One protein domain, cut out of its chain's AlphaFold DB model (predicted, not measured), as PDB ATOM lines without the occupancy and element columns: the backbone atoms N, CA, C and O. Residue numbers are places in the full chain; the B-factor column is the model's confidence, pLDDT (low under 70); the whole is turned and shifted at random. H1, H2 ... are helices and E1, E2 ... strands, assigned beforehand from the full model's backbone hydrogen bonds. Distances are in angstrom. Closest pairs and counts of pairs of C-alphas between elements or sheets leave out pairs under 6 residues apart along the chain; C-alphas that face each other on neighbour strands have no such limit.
ATOM      1  N   ALA A 474       0.832 -35.577  -7.525       69.00
ATOM      2  CA  ALA A 474      -0.272 -34.992  -8.284       69.00
ATOM      3  C   ALA A 474       0.217 -33.999  -9.355       69.00
ATOM      4  O   ALA A 474      -0.128 -34.149 -10.520       69.00
ATOM      5  N   ASP A 475       1.083 -33.049  -8.994       72.19
ATOM      6  CA  ASP A 475       1.610 -32.021  -9.904       72.19
ATOM      7  C   ASP A 475       2.424 -32.623 -11.058       72.19
ATOM      8  O   ASP A 475       2.335 -32.167 -12.198       72.19
ATOM      9  N   ARG A 476       3.193 -33.684 -10.782       72.50
ATOM     10  CA  ARG A 476       3.948 -34.422 -11.808       72.50
ATOM     11  C   ARG A 476       3.033 -35.230 -12.730       72.50
ATOM     12  O   ARG A 476       3.267 -35.237 -13.933       72.50
ATOM     13  N   ALA A 477       1.999 -35.873 -12.187       78.88
ATOM     14  CA  ALA A 477       1.000 -36.591 -12.980       78.88
ATOM     15  C   ALA A 477       0.172 -35.635 -13.858       78.88
ATOM     16  O   ALA A 477      -0.018 -35.901 -15.040       78.88
ATOM     17  N   PHE A 478      -0.245 -34.491 -13.313       86.06
ATOM     18  CA  PHE A 478      -0.989 -33.451 -14.026       86.06
ATOM     19  C   PHE A 478      -0.185 -32.850 -15.185       86.06
ATOM     20  O   PHE A 478      -0.717 -32.674 -16.276       86.06
ATOM     21  N   LEU A 479       1.113 -32.596 -14.995       82.31
ATOM     22  CA  LEU A 479       1.983 -32.140 -16.084       82.31
ATOM     23  C   LEU A 479       2.222 -33.200 -17.173       82.31
ATOM     24  O   LEU A 479       2.532 -32.818 -18.300       82.31
ATOM     25  N   SER A 480       2.041 -34.496 -16.882       82.56
ATOM     26  CA  SER A 480       1.938 -35.522 -17.932       82.56
ATOM     27  C   SER A 480       0.578 -35.439 -18.622       82.56
ATOM     28  O   SER A 480       0.546 -35.186 -19.814       82.56
ATOM     29  N   ASP A 481      -0.536 -35.506 -17.879       87.56
ATOM     30  CA  ASP A 481      -1.917 -35.436 -18.407       87.56
ATOM     31  C   ASP A 481      -2.112 -34.246 -19.373       87.56
ATOM     32  O   ASP A 481      -2.654 -34.392 -20.463       87.56
ATOM     33  N   ILE A 482      -1.598 -33.063 -19.025       86.06
ATOM     34  CA  ILE A 482      -1.645 -31.874 -19.891       86.06
ATOM     35  C   ILE A 482      -0.763 -32.004 -21.144       86.06
ATOM     36  O   ILE A 482      -1.166 -31.559 -22.219       86.06
ATOM     37  N   LYS A 483       0.414 -32.630 -21.047       86.44
ATOM     38  CA  LYS A 483       1.269 -32.905 -22.211       86.44
ATOM     39  C   LYS A 483       0.636 -33.941 -23.138       86.44
ATOM     40  O   LYS A 483       0.643 -33.753 -24.351       86.44
ATOM     41  N   ASP A 484       0.079 -34.999 -22.564       88.44
ATOM     42  CA  ASP A 484      -0.454 -36.162 -23.269       88.44
ATOM     43  C   ASP A 484      -1.783 -35.823 -23.986       88.44
ATOM     44  O   ASP A 484      -2.054 -36.354 -25.059       88.44
ATOM     45  N   LYS A 485      -2.543 -34.829 -23.487       88.38
ATOM     46  CA  LYS A 485      -3.640 -34.154 -24.221       88.38
ATOM     47  C   LYS A 485      -3.170 -33.178 -25.320       88.38
ATOM     48  O   LYS A 485      -4.000 -32.632 -26.040       88.38
ATOM     49  N   GLY A 486      -1.873 -32.875 -25.417       88.06
ATOM     50  CA  GLY A 486      -1.332 -31.834 -26.305       88.06
ATOM     51  C   GLY A 486      -1.520 -30.390 -25.808       88.06
ATOM     52  O   GLY A 486      -1.213 -29.441 -26.525       88.06
ATOM     53  N   GLU A 487      -1.969 -30.186 -24.569       89.94
ATOM     54  CA  GLU A 487      -2.395 -28.886 -24.027       89.94
ATOM     55  C   GLU A 487      -1.266 -28.080 -23.357       89.94
ATOM     56  O   GLU A 487      -1.512 -27.165 -22.572       89.94
ATOM     57  N   SER A 488      -0.008 -28.377 -23.695       86.12
ATOM     58  CA  SER A 488       1.187 -27.741 -23.114       86.12
ATOM     59  C   SER A 488       1.161 -26.203 -23.193       86.12
ATOM     60  O   SER A 488       1.643 -25.531 -22.285       86.12
ATOM     61  N   SER A 489       0.556 -25.623 -24.234       88.56
ATOM     62  CA  SER A 489       0.391 -24.168 -24.405       88.56
ATOM     63  C   SER A 489      -0.545 -23.506 -23.381       88.56
ATOM     64  O   SER A 489      -0.500 -22.287 -23.218       88.56
ATOM     65  N   LYS A 490      -1.366 -24.292 -22.669       90.12
ATOM     66  CA  LYS A 490      -2.230 -23.817 -21.578       90.12
ATOM     67  C   LYS A 490      -1.500 -23.712 -20.236       90.12
ATOM     68  O   LYS A 490      -2.055 -23.154 -19.290       90.12
ATOM     69  N   ILE A 491      -0.278 -24.240 -20.126       90.81
ATOM     70  CA  ILE A 491       0.589 -24.050 -18.959       90.81
ATOM     71  C   ILE A 491       1.348 -22.737 -19.120       90.81
ATOM     72  O   ILE A 491       1.923 -22.449 -20.164       90.81
ATOM     73  N   THR A 492       1.361 -21.922 -18.071       87.06
ATOM     74  CA  THR A 492       2.118 -20.669 -18.019       87.06
ATOM     75  C   THR A 492       3.015 -20.680 -16.790       87.06
ATOM     76  O   THR A 492       2.531 -20.825 -15.666       87.06
ATOM     77  N   MET A 493       4.328 -20.514 -16.983       84.94
ATOM     78  CA  MET A 493       5.258 -20.279 -15.876       84.94
ATOM     79  C   MET A 493       4.926 -18.941 -15.219       84.94
ATOM     80  O   MET A 493       4.907 -17.908 -15.887       84.94
ATOM     81  N   LYS A 494       4.674 -18.965 -13.912       83.81
ATOM     82  CA  LYS A 494       4.438 -17.771 -13.094       83.81
ATOM     83  C   LYS A 494       5.714 -17.338 -12.391       83.81
ATOM     84  O   LYS A 494       6.000 -16.149 -12.321       83.81
ATOM     85  N   ASP A 495       6.500 -18.306 -11.923       72.81
ATOM     86  CA  ASP A 495       7.820 -18.056 -11.359       72.81
ATOM     87  C   ASP A 495       8.717 -19.305 -11.421       72.81
ATOM     88  O   ASP A 495       8.254 -20.421 -11.648       72.81
ATOM     89  N   ALA A 496      10.012 -19.130 -11.170       70.56
ATOM     90  CA  ALA A 496      10.943 -20.214 -10.905       70.56
ATOM     91  C   ALA A 496      11.987 -19.796  -9.861       70.56
ATOM     92  O   ALA A 496      12.313 -18.615  -9.708       70.56
ATOM     93  N   ILE A 497      12.531 -20.784  -9.150       62.72
ATOM     94  CA  ILE A 497      13.596 -20.603  -8.162       62.72
ATOM     95  C   ILE A 497      14.727 -21.592  -8.449       62.72
ATOM     96  O   ILE A 497      14.508 -22.801  -8.565       62.72
ATOM     97  N   LEU A 498      15.941 -21.050  -8.572       60.97
ATOM     98  CA  LEU A 498      17.193 -21.797  -8.632       60.97
ATOM     99  C   LEU A 498      17.721 -21.931  -7.204       60.97
ATOM    100  O   LEU A 498      18.113 -20.941  -6.595       60.97
ATOM    101  N   TRP A 499      17.730 -23.153  -6.688       60.16
ATOM    102  CA  TRP A 499      18.245 -23.478  -5.366       60.16
ATOM    103  C   TRP A 499      19.679 -23.972  -5.443       60.16
ATOM    104  O   TRP A 499      20.032 -24.784  -6.305       60.16
ATOM    105  N   LYS A 500      20.458 -23.558  -4.454       58.22
ATOM    106  CA  LYS A 500      21.701 -24.188  -4.031       58.22
ATOM    107  C   LYS A 500      21.415 -24.909  -2.702       58.22
ATOM    108  O   LYS A 500      20.480 -24.561  -1.983       58.22
ATOM    109  N   TYR A 501      22.149 -25.976  -2.416       54.25
ATOM    110  CA  TYR A 501      22.094 -26.698  -1.142       54.25
ATOM    111  C   TYR A 501      23.429 -27.401  -0.920       54.25
ATOM    112  O   TYR A 501      23.886 -28.147  -1.786       54.25
ATOM    113  N   GLN A 502      24.066 -27.195   0.231       48.84
ATOM    114  CA  GLN A 502      25.269 -27.939   0.585       48.84
ATOM    115  C   GLN A 502      24.891 -29.172   1.406       48.84
ATOM    116  O   GLN A 502      24.486 -29.070   2.557       48.84
ATOM    117  N   SER A 503      25.024 -30.347   0.793       46.25
ATOM    118  CA  SER A 503      24.749 -31.623   1.459       46.25
ATOM    119  C   SER A 503      25.703 -31.886   2.629       46.25
ATOM    120  O   SER A 503      26.857 -31.460   2.591       46.25
ATOM    121  N   LYS A 504      25.282 -32.721   3.591       43.97
ATOM    122  CA  LYS A 504      26.087 -33.202   4.739       43.97
ATOM    123  C   LYS A 504      27.444 -33.846   4.388       43.97
ATOM    124  O   LYS A 504      28.242 -34.122   5.275       43.97
ATOM    125  N   LYS A 505      27.724 -34.102   3.104       45.16
ATOM    126  CA  LYS A 505      29.026 -34.574   2.582       45.16
ATOM    127  C   LYS A 505      29.812 -33.444   1.887       45.16
ATOM    128  O   LYS A 505      30.584 -33.705   0.968       45.16
ATOM    129  N   ASN A 506      29.547 -32.193   2.274       50.03
ATOM    130  CA  ASN A 506      30.052 -30.916   1.747       50.03
ATOM    131  C   ASN A 506      29.881 -30.669   0.234       50.03
ATOM    132  O   ASN A 506      30.374 -29.662  -0.277       50.03
ATOM    133  N   LYS A 507      29.148 -31.525  -0.492       49.25
ATOM    134  CA  LYS A 507      28.894 -31.356  -1.931       49.25
ATOM    135  C   LYS A 507      27.747 -30.381  -2.173       49.25
ATOM    136  O   LYS A 507      26.645 -30.605  -1.662       49.25
ATOM    137  N   THR A 508      27.996 -29.368  -2.997       54.50
ATOM    138  CA  THR A 508      26.977 -28.453  -3.520       54.50
ATOM    139  C   THR A 508      26.060 -29.188  -4.493       54.50
ATOM    140  O   THR A 508      26.500 -29.733  -5.504       54.50
ATOM    141  N   VAL A 509      24.770 -29.189  -4.188       54.91
ATOM    142  CA  VAL A 509      23.683 -29.672  -5.035       54.91
ATOM    143  C   VAL A 509      22.919 -28.455  -5.543       54.91
ATOM    144  O   VAL A 509      22.716 -27.490  -4.809       54.91
ATOM    145  N   TRP A 510      22.494 -28.508  -6.801       61.53
ATOM    146  CA  TRP A 510      21.695 -27.465  -7.433       61.53
ATOM    147  C   TRP A 510      20.339 -28.026  -7.848       61.53
ATOM    148  O   TRP A 510      20.246 -29.175  -8.290       61.53
ATOM    149  N   TYR A 511      19.290 -27.220  -7.717       65.19
ATOM    150  CA  TYR A 511      17.926 -27.615  -8.050       65.19
ATOM    151  C   TYR A 511      17.150 -26.461  -8.682       65.19
ATOM    152  O   TYR A 511      17.448 -25.299  -8.433       65.19
ATOM    153  N   LYS A 512      16.136 -26.765  -9.489       68.38
ATOM    154  CA  LYS A 512      15.265 -25.762 -10.115       68.38
ATOM    155  C   LYS A 512      13.809 -26.146  -9.860       68.38
ATOM    156  O   LYS A 512      13.349 -27.138 -10.430       68.38
ATOM    157  N   THR A 513      13.111 -25.364  -9.038       68.19
ATOM    158  CA  THR A 513      11.647 -25.444  -8.894       68.19
ATOM    159  C   THR A 513      11.004 -24.454  -9.850       68.19
ATOM    160  O   THR A 513      11.415 -23.297  -9.900       68.19
ATOM    161  N   VAL A 514       9.974 -24.889 -10.565       69.19
ATOM    162  CA  VAL A 514       9.129 -24.048 -11.409       69.19
ATOM    163  C   VAL A 514       7.725 -24.021 -10.816       69.19
ATOM    164  O   VAL A 514       7.184 -25.060 -10.429       69.19
ATOM    165  N   PHE A 515       7.148 -22.826 -10.736       76.62
ATOM    166  CA  PHE A 515       5.776 -22.567 -10.321       76.62
ATOM    167  C   PHE A 515       4.980 -22.177 -11.561       76.62
ATOM    168  O   PHE A 515       5.260 -21.164 -12.203       76.62
ATOM    169  N   SER A 516       4.012 -23.009 -11.926       81.44
ATOM    170  CA  SER A 516       3.205 -22.826 -13.136       81.44
ATOM    171  C   SER A 516       1.717 -22.798 -12.813       81.44
ATOM    172  O   SER A 516       1.279 -23.303 -11.785       81.44
ATOM    173  N   GLU A 517       0.923 -22.239 -13.710       86.19
ATOM    174  CA  GLU A 517      -0.536 -22.257 -13.641       86.19
ATOM    175  C   GLU A 517      -1.094 -22.809 -14.949       86.19
ATOM    176  O   GLU A 517      -0.494 -22.620 -16.009       86.19
ATOM    177  N   HIS A 518      -2.235 -23.489 -14.874       89.06
ATOM    178  CA  HIS A 518      -2.993 -23.895 -16.047       89.06
ATOM    179  C   HIS A 518      -4.121 -22.890 -16.314       89.06
ATOM    180  O   HIS A 518      -4.887 -22.569 -15.409       89.06
ATOM    181  N   GLN A 519      -4.246 -22.420 -17.558       90.25
ATOM    182  CA  GLN A 519      -5.179 -21.353 -17.956       90.25
ATOM    183  C   GLN A 519      -6.662 -21.654 -17.680       90.25
ATOM    184  O   GLN A 519      -7.453 -20.722 -17.577       90.25
ATOM    185  N   ASN A 520      -7.057 -22.928 -17.561       88.50
ATOM    186  CA  ASN A 520      -8.410 -23.310 -17.143       88.50
ATOM    187  C   ASN A 520      -8.471 -23.514 -15.611       88.50
ATOM    188  O   ASN A 520      -7.901 -24.505 -15.132       88.50
ATOM    189  N   PRO A 521      -9.216 -22.676 -14.855       83.62
ATOM    190  CA  PRO A 521      -9.374 -22.824 -13.407       83.62
ATOM    191  C   PRO A 521     -10.005 -24.155 -12.981       83.62
ATOM    192  O   PRO A 521      -9.682 -24.658 -11.910       83.62
ATOM    193  N   ALA A 522     -10.857 -24.771 -13.809       86.44
ATOM    194  CA  ALA A 522     -11.486 -26.051 -13.478       86.44
ATOM    195  C   ALA A 522     -10.477 -27.215 -13.429       86.44
ATOM    196  O   ALA A 522     -10.632 -28.137 -12.631       86.44
ATOM    197  N   GLU A 523      -9.410 -27.158 -14.235       87.56
ATOM    198  CA  GLU A 523      -8.310 -28.131 -14.169       87.56
ATOM    199  C   GLU A 523      -7.379 -27.856 -12.972       87.56
ATOM    200  O   GLU A 523      -6.876 -28.798 -12.363       87.56
ATOM    201  N   MET A 524      -7.212 -26.590 -12.556       80.75
ATOM    202  CA  MET A 524      -6.520 -26.246 -11.300       80.75
ATOM    203  C   MET A 524      -7.307 -26.719 -10.063       80.75
ATOM    204  O   MET A 524      -6.718 -27.276  -9.139       80.75
ATOM    205  N   GLU A 525      -8.634 -26.580 -10.066       81.38
ATOM    206  CA  GLU A 525      -9.533 -27.108  -9.028       81.38
ATOM    207  C   GLU A 525      -9.540 -28.649  -9.008       81.38
ATOM    208  O   GLU A 525      -9.491 -29.267  -7.942       81.38
ATOM    209  N   ARG A 526      -9.519 -29.303 -10.180       86.00
ATOM    210  CA  ARG A 526      -9.323 -30.760 -10.281       86.00
ATOM    211  C   ARG A 526      -7.975 -31.180  -9.692       86.00
ATOM    212  O   ARG A 526      -7.946 -32.130  -8.912       86.00
ATOM    213  N   LEU A 527      -6.887 -30.468 -10.000       80.19
ATOM    214  CA  LEU A 527      -5.572 -30.713  -9.404       80.19
ATOM    215  C   LEU A 527      -5.601 -30.536  -7.879       80.19
ATOM    216  O   LEU A 527      -5.119 -31.416  -7.170       80.19
ATOM    217  N   TYR A 528      -6.210 -29.467  -7.361       72.38
ATOM    218  CA  TYR A 528      -6.374 -29.253  -5.920       72.38
ATOM    219  C   TYR A 528      -7.128 -30.411  -5.245       72.38
ATOM    220  O   TYR A 528      -6.637 -30.977  -4.269       72.38
ATOM    221  N   ARG A 529      -8.251 -30.870  -5.813       74.06
ATOM    222  CA  ARG A 529      -8.973 -32.061  -5.317       74.06
ATOM    223  C   ARG A 529      -8.120 -33.334  -5.365       74.06
ATOM    224  O   ARG A 529      -8.251 -34.185  -4.485       74.06
ATOM    225  N   THR A 530      -7.249 -33.481  -6.363       72.19
ATOM    226  CA  THR A 530      -6.316 -34.616  -6.475       72.19
ATOM    227  C   THR A 530      -5.185 -34.546  -5.445       72.19
ATOM    228  O   THR A 530      -4.833 -35.581  -4.882       72.19
ATOM    229  N   ARG A 531      -4.651 -33.353  -5.152       63.78
ATOM    230  CA  ARG A 531      -3.692 -33.121  -4.058       63.78
ATOM    231  C   ARG A 531      -4.323 -33.435  -2.700       63.78
ATOM    232  O   ARG A 531      -3.763 -34.221  -1.941       63.78
ATOM    233  N   ASN A 532      -5.527 -32.920  -2.446       61.56
ATOM    234  CA  ASN A 532      -6.231 -33.072  -1.171       61.56
ATOM    235  C   ASN A 532      -6.524 -34.559  -0.870       61.56
ATOM    236  O   ASN A 532      -6.190 -35.062   0.201       61.56
ATOM    237  N   LYS A 533      -6.969 -35.328  -1.879       63.97
ATOM    238  CA  LYS A 533      -7.092 -36.801  -1.802       63.97
ATOM    239  C   LYS A 533      -5.783 -37.549  -1.494       63.97
ATOM    240  O   LYS A 533      -5.844 -38.710  -1.100       63.97
ATOM    241  N   ALA A 534      -4.626 -36.921  -1.689       55.66
ATOM    242  CA  ALA A 534      -3.304 -37.458  -1.366       55.66
ATOM    243  C   ALA A 534      -2.699 -36.861  -0.074       55.66
ATOM    244  O   ALA A 534      -1.536 -37.131   0.222       55.66
ATOM    245  N   GLY A 535      -3.460 -36.066   0.691       47.16
ATOM    246  CA  GLY A 535      -2.995 -35.411   1.919       47.16
ATOM    247  C   GLY A 535      -2.188 -34.123   1.701       47.16
ATOM    248  O   GLY A 535      -1.446 -33.724   2.593       47.16
ATOM    249  N   ASP A 536      -2.306 -33.486   0.532       52.31
ATOM    250  CA  ASP A 536      -1.713 -32.177   0.221       52.31
ATOM    251  C   ASP A 536      -2.838 -31.147   0.006       52.31
ATOM    252  O   ASP A 536      -3.581 -31.204  -0.970       52.31
ATOM    253  N   ASP A 537      -2.987 -30.203   0.928       47.06
ATOM    254  CA  ASP A 537      -4.021 -29.164   0.928       47.06
ATOM    255  C   ASP A 537      -3.631 -27.904   0.127       47.06
ATOM    256  O   ASP A 537      -4.342 -26.897   0.146       47.06
ATOM    257  N   SER A 538      -2.531 -27.933  -0.636       53.34
ATOM    258  CA  SER A 538      -2.087 -26.761  -1.397       53.34
ATOM    259  C   SER A 538      -3.004 -26.425  -2.587       53.34
ATOM    260  O   SER A 538      -2.893 -26.975  -3.683       53.34
ATOM    261  N   GLY A 539      -3.863 -25.418  -2.418       52.12
ATOM    262  CA  GLY A 539      -4.678 -24.805  -3.484       52.12
ATOM    263  C   GLY A 539      -3.921 -23.856  -4.433       52.12
ATOM    264  O   GLY A 539      -4.532 -22.975  -5.026       52.12
ATOM    265  N   GLY A 540      -2.590 -23.968  -4.536       63.94
ATOM    266  CA  GLY A 540      -1.727 -23.012  -5.250       63.94
ATOM    267  C   GLY A 540      -1.187 -23.490  -6.607       63.94
ATOM    268  O   GLY A 540      -1.645 -24.482  -7.175       63.94
ATOM    269  N   PHE A 541      -0.158 -22.800  -7.111       71.19
ATOM    270  CA  PHE A 541       0.535 -23.127  -8.367       71.19
ATOM    271  C   PHE A 541       1.000 -24.589  -8.459       71.19
ATOM    272  O   PHE A 541       1.296 -25.241  -7.458       71.19
ATOM    273  N   ILE A 542       1.120 -25.086  -9.688       72.50
ATOM    274  CA  ILE A 542       1.757 -26.355 -10.045       72.50
ATOM    275  C   ILE A 542       3.250 -26.245  -9.712       72.50
ATOM    276  O   ILE A 542       3.965 -25.447 -10.324       72.50
ATOM    277  N   ARG A 543       3.719 -27.034  -8.746       70.56
ATOM    278  CA  ARG A 543       5.110 -27.106  -8.283       70.56
ATOM    279  C   ARG A 543       5.811 -28.245  -9.011       70.56
ATOM    280  O   ARG A 543       5.498 -29.410  -8.778       70.56
ATOM    281  N   SER A 544       6.779 -27.934  -9.866       66.00
ATOM    282  CA  SER A 544       7.464 -28.932 -10.695       66.00
ATOM    283  C   SER A 544       8.976 -28.731 -10.753       66.00
ATOM    284  O   SER A 544       9.483 -27.638 -10.498       66.00
ATOM    285  N   SER A 545       9.718 -29.792 -11.084       67.69
ATOM    286  CA  SER A 545      11.149 -29.659 -11.355       67.69
ATOM    287  C   SER A 545      11.320 -29.088 -12.752       67.69
ATOM    288  O   SER A 545      10.495 -29.341 -13.627       67.69
ATOM    289  N   ALA A 546      12.433 -28.410 -13.019       69.69
ATOM    290  CA  ALA A 546      12.742 -27.978 -14.381       69.69
ATOM    291  C   ALA A 546      12.715 -29.128 -15.413       69.69
ATOM    292  O   ALA A 546      12.320 -28.905 -16.550       69.69
ATOM    293  N   SER A 547      13.053 -30.366 -15.028       69.12
ATOM    294  CA  SER A 547      12.881 -31.551 -15.888       69.12
ATOM    295  C   SER A 547      11.419 -31.919 -16.134       69.12
ATOM    296  O   SER A 547      11.073 -32.245 -17.262       69.12
ATOM    297  N   ALA A 548      10.555 -31.873 -15.116       69.75
ATOM    298  CA  ALA A 548       9.126 -32.144 -15.278       69.75
ATOM    299  C   ALA A 548       8.441 -31.044 -16.109       69.75
ATOM    300  O   ALA A 548       7.670 -31.350 -17.012       69.75
ATOM    301  N   PHE A 549       8.794 -29.782 -15.859       79.19
ATOM    302  CA  PHE A 549       8.361 -28.620 -16.633       79.19
ATOM    303  C   PHE A 549       8.760 -28.749 -18.114       79.19
ATOM    304  O   PHE A 549       7.898 -28.709 -18.986       79.19
ATOM    305  N   VAL A 550      10.038 -29.009 -18.416       80.19
ATOM    306  CA  VAL A 550      10.508 -29.185 -19.804       80.19
ATOM    307  C   VAL A 550       9.932 -30.453 -20.456       80.19
ATOM    308  O   VAL A 550       9.530 -30.404 -21.617       80.19
ATOM    309  N   LYS A 551       9.790 -31.574 -19.724       78.19
ATOM    310  CA  LYS A 551       9.095 -32.776 -20.235       78.19
ATOM    311  C   LYS A 551       7.636 -32.492 -20.615       78.19
ATOM    312  O   LYS A 551       7.157 -33.138 -21.547       78.19
ATOM    313  N   ALA A 552       6.975 -31.534 -19.959       78.88
ATOM    314  CA  ALA A 552       5.620 -31.052 -20.249       78.88
ATOM    315  C   ALA A 552       5.560 -29.992 -21.375       78.88
ATOM    316  O   ALA A 552       4.739 -29.072 -21.350       78.88
ATOM    317  N   GLY A 553       6.473 -30.087 -22.350       80.31
ATOM    318  CA  GLY A 553       6.491 -29.254 -23.556       80.31
ATOM    319  C   GLY A 553       6.952 -27.808 -23.349       80.31
ATOM    320  O   GLY A 553       6.843 -27.003 -24.271       80.31
ATOM    321  N   GLN A 554       7.455 -27.452 -22.164       85.69
ATOM    322  CA  GLN A 554       7.788 -26.066 -21.832       85.69
ATOM    323  C   GLN A 554       9.217 -25.681 -22.232       85.69
ATOM    324  O   GLN A 554      10.155 -26.477 -22.157       85.69
ATOM    325  N   SER A 555       9.411 -24.415 -22.611       85.25
ATOM    326  CA  SER A 555      10.706 -23.922 -23.090       85.25
ATOM    327  C   SER A 555      11.761 -23.854 -21.978       85.25
ATOM    328  O   SER A 555      11.716 -22.977 -21.109       85.25
ATOM    329  N   LYS A 556      12.783 -24.724 -22.063       85.81
ATOM    330  CA  LYS A 556      13.990 -24.640 -21.218       85.81
ATOM    331  C   LYS A 556      14.663 -23.271 -21.345       85.81
ATOM    332  O   LYS A 556      15.066 -22.704 -20.337       85.81
ATOM    333  N   ALA A 557      14.735 -22.714 -22.555       84.88
ATOM    334  CA  ALA A 557      15.355 -21.412 -22.796       84.88
ATOM    335  C   ALA A 557      14.604 -20.260 -22.102       84.88
ATOM    336  O   ALA A 557      15.240 -19.340 -21.592       84.88
ATOM    337  N   ALA A 558      13.268 -20.317 -22.024       84.56
ATOM    338  CA  ALA A 558      12.479 -19.330 -21.285       84.56
ATOM    339  C   ALA A 558      12.698 -19.440 -19.766       84.56
ATOM    340  O   ALA A 558      12.921 -18.426 -19.105       84.56
ATOM    341  N   LEU A 559      12.705 -20.665 -19.228       85.31
ATOM    342  CA  LEU A 559      13.005 -20.933 -17.819       85.31
ATOM    343  C   LEU A 559      14.419 -20.476 -17.431       85.31
ATOM    344  O   LEU A 559      14.599 -19.775 -16.438       85.31
ATOM    345  N   ASP A 560      15.421 -20.843 -18.226       86.06
ATOM    346  CA  ASP A 560      16.820 -20.519 -17.954       86.06
ATOM    347  C   ASP A 560      17.086 -19.008 -18.114       86.06
ATOM    348  O   ASP A 560      17.838 -18.432 -17.329       86.06
ATOM    349  N   LYS A 561      16.386 -18.322 -19.034       87.94
ATOM    350  CA  LYS A 561      16.368 -16.850 -19.121       87.94
ATOM    351  C   LYS A 561      15.713 -16.201 -17.894       87.94
ATOM    352  O   LYS A 561      16.261 -15.234 -17.372       87.94
ATOM    353  N   HIS A 562      14.582 -16.722 -17.409       82.81
ATOM    354  CA  HIS A 562      13.915 -16.223 -16.192       82.81
ATOM    355  C   HIS A 562      14.823 -16.363 -14.968       82.81
ATOM    356  O   HIS A 562      15.035 -15.395 -14.241       82.81
ATOM    357  N   LEU A 563      15.431 -17.538 -14.785       77.25
ATOM    358  CA  LEU A 563      16.359 -17.800 -13.685       77.25
ATOM    359  C   LEU A 563      17.636 -16.953 -13.776       77.25
ATOM    360  O   LEU A 563      18.061 -16.418 -12.754       77.25
ATOM    361  N   LYS A 564      18.213 -16.763 -14.973       81.81
ATOM    362  CA  LYS A 564      19.353 -15.853 -15.179       81.81
ATOM    363  C   LYS A 564      18.999 -14.403 -14.845       81.81
ATOM    364  O   LYS A 564      19.785 -13.730 -14.189       81.81
ATOM    365  N   ASN A 565      17.833 -13.922 -15.276       76.25
ATOM    366  CA  ASN A 565      17.403 -12.546 -15.019       76.25
ATOM    367  C   ASN A 565      17.083 -12.303 -13.535       76.25
ATOM    368  O   ASN A 565      17.385 -11.233 -13.015       76.25
ATOM    369  N   LYS A 566      16.475 -13.283 -12.856       72.62
ATOM    370  CA  LYS A 566      16.040 -13.170 -11.456       72.62
ATOM    371  C   LYS A 566      17.163 -13.424 -10.443       72.62
ATOM    372  O   LYS A 566      17.157 -12.828  -9.370       72.62
ATOM    373  N   TYR A 567      18.123 -14.289 -10.778       66.44
ATOM    374  CA  TYR A 567      19.213 -14.711  -9.892       66.44
ATOM    375  C   TYR A 567      20.583 -14.697 -10.604       66.44
ATOM    376  O   TYR A 567      21.261 -15.727 -10.613       66.44
ATOM    377  N   PRO A 568      21.037 -13.575 -11.201       65.50
ATOM    378  CA  PRO A 568      22.211 -13.555 -12.085       65.50
ATOM    379  C   PRO A 568      23.482 -14.124 -11.438       65.50
ATOM    380  O   PRO A 568      24.145 -14.975 -12.024       65.50
ATOM    381  N   ILE A 569      23.770 -13.751 -10.188       63.34
ATOM    382  CA  ILE A 569      24.971 -14.214  -9.470       63.34
ATOM    383  C   ILE A 569      24.879 -15.715  -9.136       63.34
ATOM    384  O   ILE A 569      25.857 -16.451  -9.258       63.34
ATOM    385  N   LEU A 570      23.691 -16.200  -8.751       61.69
ATOM    386  CA  LEU A 570      23.464 -17.629  -8.507       61.69
ATOM    387  C   LEU A 570      23.511 -18.440  -9.811       61.69
ATOM    388  O   LEU A 570      23.941 -19.590  -9.804       61.69
ATOM    389  N   TRP A 571      23.095 -17.842 -10.929       74.94
ATOM    390  CA  TRP A 571      23.159 -18.436 -12.260       74.94
ATOM    391  C   TRP A 571      24.606 -18.604 -12.744       74.94
ATOM    392  O   TRP A 571      24.953 -19.643 -13.311       74.94
ATOM    393  N   GLU A 572      25.473 -17.624 -12.481       72.50
ATOM    394  CA  GLU A 572      26.917 -17.718 -12.727       72.50
ATOM    395  C   GLU A 572      27.592 -18.770 -11.832       72.50
ATOM    396  O   GLU A 572      28.359 -19.596 -12.335       72.50
ATOM    397  N   GLU A 573      27.262 -18.827 -10.536       64.75
ATOM    398  CA  GLU A 573      27.726 -19.895  -9.634       64.75
ATOM    399  C   GLU A 573      27.253 -21.292 -10.101       64.75
ATOM    400  O   GLU A 573      28.035 -22.249 -10.091       64.75
ATOM    401  N   TYR A 574      26.004 -21.418 -10.565       71.25
ATOM    402  CA  TYR A 574      25.404 -22.654 -11.087       71.25
ATOM    403  C   TYR A 574      26.086 -23.131 -12.373       71.25
ATOM    404  O   TYR A 574      26.583 -24.258 -12.438       71.25
ATOM    405  N   THR A 575      26.168 -22.268 -13.386       76.62
ATOM    406  CA  THR A 575      26.822 -22.589 -14.666       76.62
ATOM    407  C   THR A 575      28.314 -22.886 -14.492       76.62
ATOM    408  O   THR A 575      28.814 -23.851 -15.073       76.62
ATOM    409  N   SER A 576      29.001 -22.170 -13.596       68.25
ATOM    410  CA  SER A 576      30.388 -22.467 -13.202       68.25
ATOM    411  C   SER A 576      30.545 -23.785 -12.432       68.25
ATOM    412  O   SER A 576      31.619 -24.387 -12.454       68.25
ATOM    413  N   SER A 577      29.501 -24.250 -11.737       63.25
ATOM    414  CA  SER A 577      29.493 -25.550 -11.048       63.25
ATOM    415  C   SER A 577      29.294 -26.715 -12.027       63.25
ATOM    416  O   SER A 577      29.846 -27.800 -11.816       63.25
ATOM    417  N   LEU A 578      28.538 -26.487 -13.110       66.44
ATOM    418  CA  LEU A 578      28.324 -27.452 -14.191       66.44
ATOM    419  C   LEU A 578      29.578 -27.622 -15.057       66.44
ATOM    420  O   LEU A 578      30.011 -28.751 -15.265       66.44
ATOM    421  N   SER A 579      30.199 -26.527 -15.511       59.00
ATOM    422  CA  SER A 579      31.389 -26.586 -16.381       59.00
ATOM    423  C   SER A 579      32.598 -27.254 -15.713       59.00
ATOM    424  O   SER A 579      33.414 -27.877 -16.385       59.00
ATOM    425  N   LYS A 580      32.681 -27.196 -14.378       56.47
ATOM    426  CA  LYS A 580      33.686 -27.899 -13.559       56.47
ATOM    427  C   LYS A 580      33.314 -29.354 -13.225       56.47
ATOM    428  O   LYS A 580      34.004 -29.986 -12.431       56.47
ATOM    429  N   GLY A 581      32.197 -29.877 -13.741       53.72
ATOM    430  CA  GLY A 581      31.714 -31.244 -13.487       53.72
ATOM    431  C   GLY A 581      31.265 -31.535 -12.046       53.72
ATOM    432  O   GLY A 581      30.919 -32.671 -11.726       53.72
TER     433      GLY A 581
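What this domain is: This is residues 474 to 581 of the 630 residues of an uncharacterized protein of Alternaria tenuissima (UniProt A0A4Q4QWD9). A long antiparallel hairpin of strands, E1 and E2, runs along the long axis of this domain, with the short E3 beside E2; H1, H3, H4 and H5 cover one face of this narrow sheet, which gives two layers, helices over strands. H2 packs at one end, where E2 finishes, while H5 and the hairpin's turn, residues 503 to 507, lie toward the other end. The printed part has 108 residues, with five named helices and three named strands along the chain as H1 E1 E2 H2 E3 H3 H4 H5; the sheet's order is E1 - E2 - E3, all antiparallel, and the class is mixed, helices and strands. It is only just compact, close to loose, with a radius of gyration of the C-alphas of 15.4 A and spans of 44 by 30 by 22 A.

How they stand to each other: Start at H1, residues 474 to 484, which is on the sheet at a height of 9.0 A. Next find the hairpin of E1, residues 491 to 502, and E2, residues 508 to 518; E1 bends by 64 degrees at residue 494. Look for N 499 and O 511, 2.8 A apart and within hydrogen-bond range. H2, residues 521 to 532, only grazes the sheet with residues 523 to 528, and its residues 527 to 531 alone touch H1, closest at the C-alphas of Ala 474 and Arg 531, 5.7 A. E3, residues 542 to 545, is antiparallel to E2, with N 514 and O 544 at 2.8 A. H3, residues 546 to 551, only just touches H1, with 3 pairs of C-alphas within 8 A, the closest being Arg 476 and Ala 548 at 6.6 A. H4, residues 556 to 566, forms a helical hairpin with H3, at a shallow tilt of 22 degrees, opposite ways; their closest C-alphas are Val 550 and Lys 556, 5.9 A. H5, residues 568 to 579, runs across the strands, at 66 degrees to E1 on the local plane, on the same face as H4. In each of the five helices every O i to N i+4 pair is within hydrogen-bond range.

Where its parts are: Find C-alpha 474 at (-0.272, -34.992, -8.284); from there H1 runs 15.0 A. E1 measures 31.7 A, E2 32.8 A, H2 16.3 A, E3 10.0 A, H3 8.4 A and H4 15.2 A. H5, 16.5 A long, ends at C-alpha 579, (31.389, -26.586, -16.381).

The domain as a whole: The two C-alphas farthest apart are those of Ala 522 and Lys 580, 45.2 A. The printed part has no cut, and no link is long. Mean pLDDT of the printed part is 72.5; look for values under 70 at residues 497 to 514 and 531 to 540, among others.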